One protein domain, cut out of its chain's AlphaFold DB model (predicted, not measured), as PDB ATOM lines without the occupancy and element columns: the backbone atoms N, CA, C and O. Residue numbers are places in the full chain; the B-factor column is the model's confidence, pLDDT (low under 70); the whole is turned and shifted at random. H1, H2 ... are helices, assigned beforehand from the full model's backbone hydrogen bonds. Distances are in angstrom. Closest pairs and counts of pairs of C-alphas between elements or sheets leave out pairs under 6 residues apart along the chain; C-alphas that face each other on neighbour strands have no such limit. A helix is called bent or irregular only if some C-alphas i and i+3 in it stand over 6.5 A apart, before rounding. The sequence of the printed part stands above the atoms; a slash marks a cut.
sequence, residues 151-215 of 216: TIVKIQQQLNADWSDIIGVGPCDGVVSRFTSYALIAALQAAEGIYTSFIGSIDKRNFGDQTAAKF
ATOM      1  N   THR A 151      26.771 -33.929  15.995       98.44
ATOM      2  CA  THR A 151      26.202 -35.182  15.494       98.44
ATOM      3  C   THR A 151      26.392 -35.284  13.987       98.44
ATOM      4  O   THR A 151      26.798 -36.334  13.498       98.44
ATOM      5  N   ILE A 152      26.193 -34.185  13.254       98.50
ATOM      6  CA  ILE A 152      26.441 -34.160  11.807       98.50
ATOM      7  C   ILE A 152      27.930 -34.344  11.499       98.50
ATOM      8  O   ILE A 152      28.248 -35.107  10.594       98.50
ATOM      9  N   VAL A 153      28.839 -33.750  12.287       98.62
ATOM     10  CA  VAL A 153      30.287 -34.024  12.159       98.62
ATOM     11  C   VAL A 153      30.573 -35.518  12.310       98.62
ATOM     12  O   VAL A 153      31.262 -36.085  11.471       98.62
ATOM     13  N   LYS A 154      30.002 -36.178  13.328       98.56
ATOM     14  CA  LYS A 154      30.186 -37.625  13.527       98.56
ATOM     15  C   LYS A 154      29.675 -38.443  12.342       98.56
ATOM     16  O   LYS A 154      30.363 -39.354  11.901       98.56
ATOM     17  N   ILE A 155      28.502 -38.105  11.803       98.56
ATOM     18  CA  ILE A 155      27.945 -38.769  10.613       98.56
ATOM     19  C   ILE A 155      28.876 -38.582   9.409       98.56
ATOM     20  O   ILE A 155      29.181 -39.540   8.708       98.56
ATOM     21  N   GLN A 156      29.353 -37.361   9.179       98.75
ATOM     22  CA  GLN A 156      30.278 -37.042   8.095       98.75
ATOM     23  C   GLN A 156      31.614 -37.793   8.222       98.75
ATOM     24  O   GLN A 156      32.107 -38.339   7.238       98.75
ATOM     25  N   GLN A 157      32.177 -37.862   9.430       98.75
ATOM     26  CA  GLN A 157      33.389 -38.636   9.709       98.75
ATOM     27  C   GLN A 157      33.163 -40.134   9.480       98.75
ATOM     28  O   GLN A 157      34.001 -40.773   8.855       98.75
ATOM     29  N   GLN A 158      32.020 -40.680   9.904       98.56
ATOM     30  CA  GLN A 158      31.679 -42.087   9.672       98.56
ATOM     31  C   GLN A 158      31.525 -42.398   8.176       98.56
ATOM     32  O   GLN A 158      32.034 -43.407   7.698       98.56
ATOM     33  N   LEU A 159      30.889 -41.502   7.410       98.62
ATOM     34  CA  LEU A 159      30.798 -41.625   5.953       98.62
ATOM     35  C   LEU A 159      32.186 -41.695   5.303       98.62
ATOM     36  O   LEU A 159      32.416 -42.532   4.433       98.62
ATOM     37  N   ASN A 160      33.119 -40.846   5.736       98.69
ATOM     38  CA  ASN A 160      34.490 -40.873   5.235       98.69
ATOM     39  C   ASN A 160      35.241 -42.142   5.673       98.69
ATOM     40  O   ASN A 160      35.958 -42.726   4.860       98.69
ATOM     41  N   ALA A 161      35.072 -42.584   6.919       98.50
ATOM     42  CA  ALA A 161      35.729 -43.772   7.453       98.50
ATOM     43  C   ALA A 161      35.319 -45.041   6.692       98.50
ATOM     44  O   ALA A 161      36.179 -45.794   6.240       98.50
ATOM     45  N   ASP A 162      34.014 -45.234   6.502       98.25
ATOM     46  CA  ASP A 162      33.466 -46.494   5.993       98.25
ATOM     47  C   ASP A 162      33.377 -46.531   4.466       98.25
ATOM     48  O   ASP A 162      33.545 -47.585   3.855       98.25
ATOM     49  N   TRP A 163      33.095 -45.387   3.833       98.12
ATOM     50  CA  TRP A 163      32.656 -45.357   2.434       98.12
ATOM     51  C   TRP A 163      33.575 -44.575   1.503       98.12
ATOM     52  O   TRP A 163      33.319 -44.553   0.295       98.12
ATOM     53  N   SER A 164      34.657 -43.963   1.995       97.62
ATOM     54  CA  SER A 164      35.520 -43.112   1.159       97.62
ATOM     55  C   SER A 164      36.108 -43.816  -0.065       97.62
ATOM     56  O   SER A 164      36.321 -43.151  -1.075       97.62
ATOM     57  N   ASP A 165      36.309 -45.137  -0.037       97.38
ATOM     58  CA  ASP A 165      36.760 -45.908  -1.209       97.38
ATOM     59  C   ASP A 165      35.733 -45.967  -2.347       97.38
ATOM     60  O   ASP A 165      36.101 -46.129  -3.513       97.38
ATOM     61  N   ILE A 166      34.450 -45.794  -2.029       97.38
ATOM     62  CA  ILE A 166      33.352 -45.819  -2.995       97.38
ATOM     63  C   ILE A 166      32.908 -44.393  -3.321       97.38
ATOM     64  O   ILE A 166      32.859 -44.028  -4.494       97.38
ATOM     65  N   ILE A 167      32.621 -43.568  -2.311       96.25
ATOM     66  CA  ILE A 167      31.968 -42.257  -2.491       96.25
ATOM     67  C   ILE A 167      32.929 -41.060  -2.416       96.25
ATOM     68  O   ILE A 167      32.525 -39.933  -2.700       96.25
ATOM     69  N   GLY A 168      34.198 -41.285  -2.061       96.69
ATOM     70  CA  GLY A 168      35.185 -40.224  -1.864       96.69
ATOM     71  C   GLY A 168      35.105 -39.538  -0.497       96.69
ATOM     72  O   GLY A 168      34.370 -39.960   0.390       96.69
ATOM     73  N   VAL A 169      35.890 -38.470  -0.326       97.81
ATOM     74  CA  VAL A 169      35.996 -37.733   0.944       97.81
ATOM     75  C   VAL A 169      35.111 -36.485   0.938       97.81
ATOM     76  O   VAL A 169      35.279 -35.590   0.107       97.81
ATOM     77  N   GLY A 170      34.187 -36.418   1.895       97.25
ATOM     78  CA  GLY A 170      33.282 -35.297   2.140       97.25
ATOM     79  C   GLY A 170      33.727 -34.344   3.249       97.25
ATOM     80  O   GLY A 170      34.698 -34.630   3.948       97.25
ATOM     81  N   PRO A 171      33.015 -33.216   3.440       97.44
ATOM     82  CA  PRO A 171      33.262 -32.300   4.553       97.44
ATOM     83  C   PRO A 171      32.870 -32.923   5.900       97.44
ATOM     84  O   PRO A 171      31.920 -33.695   5.953       97.44
ATOM     85  N   CYS A 172      33.546 -32.503   6.973       98.25
ATOM     86  CA  CYS A 172      33.266 -32.805   8.387       98.25
ATOM     87  C   CYS A 172      32.968 -31.509   9.172       98.25
ATOM     88  O   CYS A 172      33.486 -31.256  10.258       98.25
ATOM     89  N   ASP A 173      32.173 -30.624   8.577       97.38
ATOM     90  CA  ASP A 173      31.928 -29.254   9.035       97.38
ATOM     91  C   ASP A 173      30.661 -29.084   9.893       97.38
ATOM     92  O   ASP A 173      30.389 -27.992  10.415       97.38
ATOM     93  N   GLY A 174      29.907 -30.170  10.071       98.00
ATOM     94  CA  GLY A 174      28.674 -30.230  10.845       98.00
ATOM     95  C   GLY A 174      27.446 -29.688  10.117       98.00
ATOM     96  O   GLY A 174      26.401 -29.540  10.749       98.00
ATOM     97  N   VAL A 175      27.542 -29.375   8.823       97.12
ATOM     98  CA  VAL A 175      26.429 -28.861   8.015       97.12
ATOM     99  C   VAL A 175      25.977 -29.927   7.021       97.12
ATOM    100  O   VAL A 175      26.784 -30.506   6.297       97.12
ATOM    101  N   VAL A 176      24.665 -30.162   6.927       95.88
ATOM    102  CA  VAL A 176      24.096 -31.055   5.905       95.88
ATOM    103  C   VAL A 176      24.147 -30.364   4.541       95.88
ATOM    104  O   VAL A 176      23.192 -29.744   4.078       95.88
ATOM    105  N   SER A 177      25.316 -30.429   3.915       92.44
ATOM    106  CA  SER A 177      25.542 -29.953   2.555       92.44
ATOM    107  C   SER A 177      24.881 -30.883   1.531       92.44
ATOM    108  O   SER A 177      24.559 -32.033   1.833       92.44
ATOM    109  N   ARG A 178      24.757 -30.429   0.275       92.12
ATOM    110  CA  ARG A 178      24.323 -31.302  -0.835       92.12
ATOM    111  C   ARG A 178      25.187 -32.559  -0.944       92.12
ATOM    112  O   ARG A 178      24.647 -33.635  -1.173       92.12
ATOM    113  N   PHE A 179      26.500 -32.423  -0.733       93.56
ATOM    114  CA  PHE A 179      27.402 -33.569  -0.693       93.56
ATOM    115  C   PHE A 179      26.985 -34.538   0.414       93.56
ATOM    116  O   PHE A 179      26.812 -35.715   0.140       93.56
ATOM    117  N   THR A 180      26.765 -34.056   1.642       95.88
ATOM    118  CA  THR A 180      26.358 -34.906   2.771       95.88
ATOM    119  C   THR A 180      25.039 -35.630   2.483       95.88
ATOM    120  O   THR A 180      24.941 -36.828   2.730       95.88
ATOM    121  N   SER A 181      24.051 -34.950   1.891       95.56
ATOM    122  CA  SER A 181      22.793 -35.586   1.478       95.56
ATOM    123  C   SER A 181      23.002 -36.683   0.429       95.56
ATOM    124  O   SER A 181      22.458 -37.776   0.574       95.56
ATOM    125  N   TYR A 182      23.807 -36.431  -0.609       95.75
ATOM    126  CA  TYR A 182      24.104 -37.439  -1.633       95.75
ATOM    127  C   TYR A 182      24.974 -38.582  -1.107       95.75
ATOM    128  O   TYR A 182      24.786 -39.722  -1.520       95.75
ATOM    129  N   ALA A 183      25.883 -38.299  -0.177       96.75
ATOM    130  CA  ALA A 183      26.759 -39.283   0.440       96.75
ATOM    131  C   ALA A 183      25.968 -40.296   1.272       96.75
ATOM    132  O   ALA A 183      26.257 -41.482   1.188       96.75
ATOM    133  N   LEU A 184      24.933 -39.863   2.001       96.44
ATOM    134  CA  LEU A 184      24.038 -40.774   2.729       96.44
ATOM    135  C   LEU A 184      23.324 -41.751   1.783       96.44
ATOM    136  O   LEU A 184      23.281 -42.950   2.050       96.44
ATOM    137  N   ILE A 185      22.814 -41.252   0.653       94.88
ATOM    138  CA  ILE A 185      22.161 -42.090  -0.365       94.88
ATOM    139  C   ILE A 185      23.177 -43.045  -1.003       94.88
ATOM    140  O   ILE A 185      22.909 -44.236  -1.127       94.88
ATOM    141  N   ALA A 186      24.350 -42.542  -1.388       95.44
ATOM    142  CA  ALA A 186      25.382 -43.338  -2.041       95.44
ATOM    143  C   ALA A 186      25.981 -44.403  -1.107       95.44
ATOM    144  O   ALA A 186      26.259 -45.509  -1.560       95.44
ATOM    145  N   ALA A 187      26.136 -44.099   0.184       96.31
ATOM    146  CA  ALA A 187      26.557 -45.054   1.204       96.31
ATOM    147  C   ALA A 187      25.515 -46.160   1.400       96.31
ATOM    148  O   ALA A 187      25.878 -47.330   1.436       96.31
ATOM    149  N   LEU A 188      24.220 -45.817   1.433       94.81
ATOM    150  CA  LEU A 188      23.156 -46.823   1.444       94.81
ATOM    151  C   LEU A 188      23.219 -47.705   0.190       94.81
ATOM    152  O   LEU A 188      23.215 -48.926   0.283       94.81
ATOM    153  N   GLN A 189      23.341 -47.102  -0.993       94.25
ATOM    154  CA  GLN A 189      23.466 -47.843  -2.251       94.25
ATOM    155  C   GLN A 189      24.697 -48.765  -2.254       94.25
ATOM    156  O   GLN A 189      24.636 -49.881  -2.769       94.25
ATOM    157  N   ALA A 190      25.808 -48.327  -1.665       94.69
ATOM    158  CA  ALA A 190      27.002 -49.143  -1.500       94.69
ATOM    159  C   ALA A 190      26.783 -50.308  -0.517       94.69
ATOM    160  O   ALA A 190      27.170 -51.434  -0.822       94.69
ATOM    161  N   ALA A 191      26.095 -50.070   0.605       94.56
ATOM    162  CA  ALA A 191      25.717 -51.105   1.570       94.56
ATOM    163  C   ALA A 191      24.806 -52.178   0.954       94.56
ATOM    164  O   ALA A 191      25.013 -53.366   1.186       94.56
ATOM    165  N   GLU A 192      23.886 -51.779   0.074       94.06
ATOM    166  CA  GLU A 192      23.026 -52.686  -0.704       94.06
ATOM    167  C   GLU A 192      23.749 -53.345  -1.901       94.06
ATOM    168  O   GLU A 192      23.131 -53.970  -2.775       94.06
ATOM    169  N   GLY A 193      25.069 -53.169  -2.020       92.62
ATOM    170  CA  GLY A 193      25.881 -53.742  -3.093       92.62
ATOM    171  C   GLY A 193      25.517 -53.232  -4.490       92.62
ATOM    172  O   GLY A 193      25.713 -53.942  -5.476       92.62
ATOM    173  N   ILE A 194      24.919 -52.041  -4.604       92.38
ATOM    174  CA  ILE A 194      24.677 -51.373  -5.895       92.38
ATOM    175  C   ILE A 194      25.991 -50.789  -6.421       92.38
ATOM    176  O   ILE A 194      26.275 -50.876  -7.615       92.38
ATOM    177  N   TYR A 195      26.813 -50.236  -5.527       91.88
ATOM    178  CA  TYR A 195      28.145 -49.736  -5.849       91.88
ATOM    179  C   TYR A 195      29.205 -50.485  -5.050       91.88
ATOM    180  O   TYR A 195      29.145 -50.541  -3.829       91.88
ATOM    181  N   THR A 196      30.186 -51.041  -5.756       92.88
ATOM    182  CA  THR A 196      31.268 -51.856  -5.175       92.88
ATOM    183  C   THR A 196      32.658 -51.283  -5.448       92.88
ATOM    184  O   THR A 196      33.666 -51.860  -5.056       92.88
ATOM    185  N   SER A 197      32.731 -50.148  -6.145       94.12
ATOM    186  CA  SER A 197      33.976 -49.453  -6.467       94.12
ATOM    187  C   SER A 197      33.733 -47.951  -6.569       94.12
ATOM    188  O   SER A 197      32.585 -47.504  -6.588       94.12
ATOM    189  N   PHE A 198      34.819 -47.180  -6.623       96.19
ATOM    190  CA  PHE A 198      34.780 -45.723  -6.672       96.19
ATOM    191  C   PHE A 198      33.860 -45.189  -7.780       96.19
ATOM    192  O   PHE A 198      34.091 -45.433  -8.964       96.19
ATOM    193  N   ILE A 199      32.846 -44.408  -7.398       93.69
ATOM    194  CA  ILE A 199      31.790 -43.950  -8.315       93.69
ATOM    195  C   ILE A 199      32.033 -42.559  -8.918       93.69
ATOM    196  O   ILE A 199      31.197 -42.068  -9.682       93.69
ATOM    197  N   GLY A 200      33.162 -41.922  -8.596       93.12
ATOM    198  CA  GLY A 200      33.458 -40.549  -9.008       93.12
ATOM    199  C   GLY A 200      32.605 -39.525  -8.258       93.12
ATOM    200  O   GLY A 200      32.304 -39.693  -7.080       93.12
ATOM    201  N   SER A 201      32.217 -38.443  -8.937       90.25
ATOM    202  CA  SER A 201      31.305 -37.443  -8.382       90.25
ATOM    203  C   SER A 201      29.958 -38.073  -8.027       90.25
ATOM    204  O   SER A 201      29.360 -38.830  -8.801       90.25
ATOM    205  N   ILE A 202      29.471 -37.713  -6.844       90.50
ATOM    206  CA  ILE A 202      28.172 -38.123  -6.311       90.50
ATOM    207  C   ILE A 202      27.083 -37.067  -6.542       90.50
ATOM    208  O   ILE A 202      25.990 -37.163  -5.986       90.50
ATOM    209  N   ASP A 203      27.357 -36.052  -7.360       84.69
ATOM    210  CA  ASP A 203      26.365 -35.034  -7.686       84.69
ATOM    211  C   ASP A 203      25.136 -35.658  -8.359       84.69
ATOM    212  O   ASP A 203      25.249 -36.495  -9.256       84.69
ATOM    213  N   LYS A 204      23.947 -35.196  -7.953       80.56
ATOM    214  CA  LYS A 204      22.639 -35.626  -8.481       80.56
ATOM    215  C   LYS A 204      22.275 -37.091  -8.200       80.56
ATOM    216  O   LYS A 204      21.341 -37.596  -8.820       80.56
ATOM    217  N   ARG A 205      22.953 -37.773  -7.267       82.81
ATOM    218  CA  ARG A 205      22.523 -39.105  -6.808       82.81
ATOM    219  C   ARG A 205      21.136 -39.015  -6.173       82.81
ATOM    220  O   ARG A 205      20.830 -38.064  -5.454       82.81
ATOM    221  N   ASN A 206      20.294 -39.999  -6.454       85.94
ATOM    222  CA  ASN A 206      18.927 -40.057  -5.962       85.94
ATOM    223  C   ASN A 206      18.612 -41.440  -5.385       85.94
ATOM    224  O   ASN A 206      19.282 -42.429  -5.680       85.94
ATOM    225  N   PHE A 207      17.574 -41.480  -4.556       83.44
ATOM    226  CA  PHE A 207      16.906 -42.714  -4.171       83.44
ATOM    227  C   PHE A 207      15.848 -43.006  -5.243       83.44
ATOM    228  O   PHE A 207      14.780 -42.398  -5.239       83.44
ATOM    229  N   GLY A 208      16.195 -43.837  -6.224       82.31
ATOM    230  CA  GLY A 208      15.315 -44.210  -7.338       82.31
ATOM    231  C   GLY A 208      14.919 -45.684  -7.300       82.31
ATOM    232  O   GLY A 208      15.273 -46.398  -6.362       82.31
ATOM    233  N   ASP A 209      14.248 -46.159  -8.349       83.19
ATOM    234  CA  ASP A 209      13.674 -47.514  -8.423       83.19
ATOM    235  C   ASP A 209      14.685 -48.630  -8.121       83.19
ATOM    236  O   ASP A 209      14.362 -49.590  -7.430       83.19
ATOM    237  N   GLN A 210      15.939 -48.488  -8.568       82.25
ATOM    238  CA  GLN A 210      17.001 -49.459  -8.267       82.25
ATOM    239  C   GLN A 210      17.333 -49.543  -6.773       82.25
ATOM    240  O   GLN A 210      17.683 -50.611  -6.281       82.25
ATOM    241  N   THR A 211      17.264 -48.417  -6.062       83.25
ATOM    242  CA  THR A 211      17.486 -48.379  -4.611       83.25
ATOM    243  C   THR A 211      16.256 -48.901  -3.882       83.25
ATOM    244  O   THR A 211      16.398 -49.753  -3.015       83.25
ATOM    245  N   ALA A 212      15.059 -48.480  -4.298       81.88
ATOM    246  CA  ALA A 212      13.798 -48.963  -3.739       81.88
ATOM    247  C   ALA A 212      13.643 -50.488  -3.870       81.88
ATOM    248  O   ALA A 212      13.195 -51.132  -2.937       81.88
ATOM    249  N   ALA A 213      14.064 -51.086  -4.988       82.44
ATOM    250  CA  ALA A 213      13.953 -52.528  -5.214       82.44
ATOM    251  C   ALA A 213      14.857 -53.387  -4.310       82.44
ATOM    252  O   ALA A 213      14.609 -54.583  -4.169       82.44
ATOM    253  N   LYS A 214      15.922 -52.807  -3.743       83.00
ATOM    254  CA  LYS A 214      16.813 -53.496  -2.798       83.00
ATOM    255  C   LYS A 214      16.508 -53.171  -1.338       83.00
ATOM    256  O   LYS A 214      16.955 -53.901  -0.463       83.00
ATOM    257  N   PHE A 215      15.766 -52.098  -1.088       75.19
ATOM    258  CA  PHE A 215      15.433 -51.659   0.257       75.19
ATOM    259  C   PHE A 215      14.097 -52.291   0.697       75.19
ATOM    260  O   PHE A 215      13.111 -52.125  -0.023       75.19
TER     261      PHE A 215
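What this domain is: This is residues 151 to 215 of the 216 residues of the protein "Putative peptidoglycan binding domain protein" of Catenibacterium mitsuokai (strain DSM 15897 / JCM 10609 / CIP 106738 / RCA14-39) (UniProt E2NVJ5). Two helices make the core: H1, which has a kink near residue 161, packs by its last third on H2 at a steep angle, and a small third helix, H3, sits beyond the last part of H2 at one end of the longest axis. Residues 168 to 177 run back beside the first part of H1 before H2 begins, and the long unnamed stretch 192 to 208 folds back from the end of H2 toward the end of H1, then crosses H2 and turns away to H3. The printed part has 65 residues, with three named helices in the order H1, H2, H3 along the chain and no named strand, and its class is all helix. It is compact, with a radius of gyration of the C-alphas of 11.2 A, while its outline is elongated, with spans of 32 by 19 by 19 A.

How they stand to each other: The first helix, H1, holds residues 151 to 167 and has a kink of 54 degrees near residue 161. It is irregular: C-alphas 162 and 165 are 7.9 A apart, where about 5 A is found in a regular helix, and its line is a rough one. The second helix, H2, holds residues 178 to 191. H1 and H2 touch, with 10 pairs of C-alphas within 8 A, and their closest C-alphas are those of Trp 163 and Ala 187, 6.2 A apart. Their lines stand at a steep tilt of 56 degrees. They run the same way, and their centres are 9.5 A apart. The third helix, H3, holds residues 209 to 212. H2 and H3 are close but not clearly touching, with 1 pair of C-alphas within 8 A: those of Gln 189 and Thr 211, 6.5 A apart. The centres of H2 and H3 are 13.5 A apart. H1 and H3 are apart. In the backbone, each O i to N i+4 pair inside H2 is within hydrogen-bond range, while in H1 this holds for 11 of 13 pairs. H3 is too short for such a pair, and its 1 pair of O i and N i+3 is within range.

Where its parts are: H1 begins with C-alpha 151 of Thr 151 at (26.202, -35.182, 15.494) and ends with Ile 167, 20.2 A away from C-alpha to C-alpha. H2 begins with Arg 178, whose C-alpha is at (24.323, -31.302, -0.835), and ends with Ala 191. Its first and last C-alphas are 20.0 A apart. H3 is a single short run from Asp 209 to Ala 212, and its last C-alpha is at (13.798, -48.963, -3.739).

The domain as a whole: The two C-alphas farthest apart are those of Asp 173 and Ala 213, at 32.7 A. From the first printed C-alpha, that of Thr 151, to the last, that of Phe 215, the distance is 24.9 A. The printed part has no cut. The link from H1 to H2, with 10 residues between them, is short but not tight. The link from H2 to H3 is long, with 17 residues between them, and the C-alphas of these residues, 192 to 208, lie 8 to 14 A from the mean of the C-alphas. The mean pLDDT of the printed part is 93.3, and no printed residue is under 70. By element, the mean pLDDT is 98 in H1, 95 in H2 and 83 in H3.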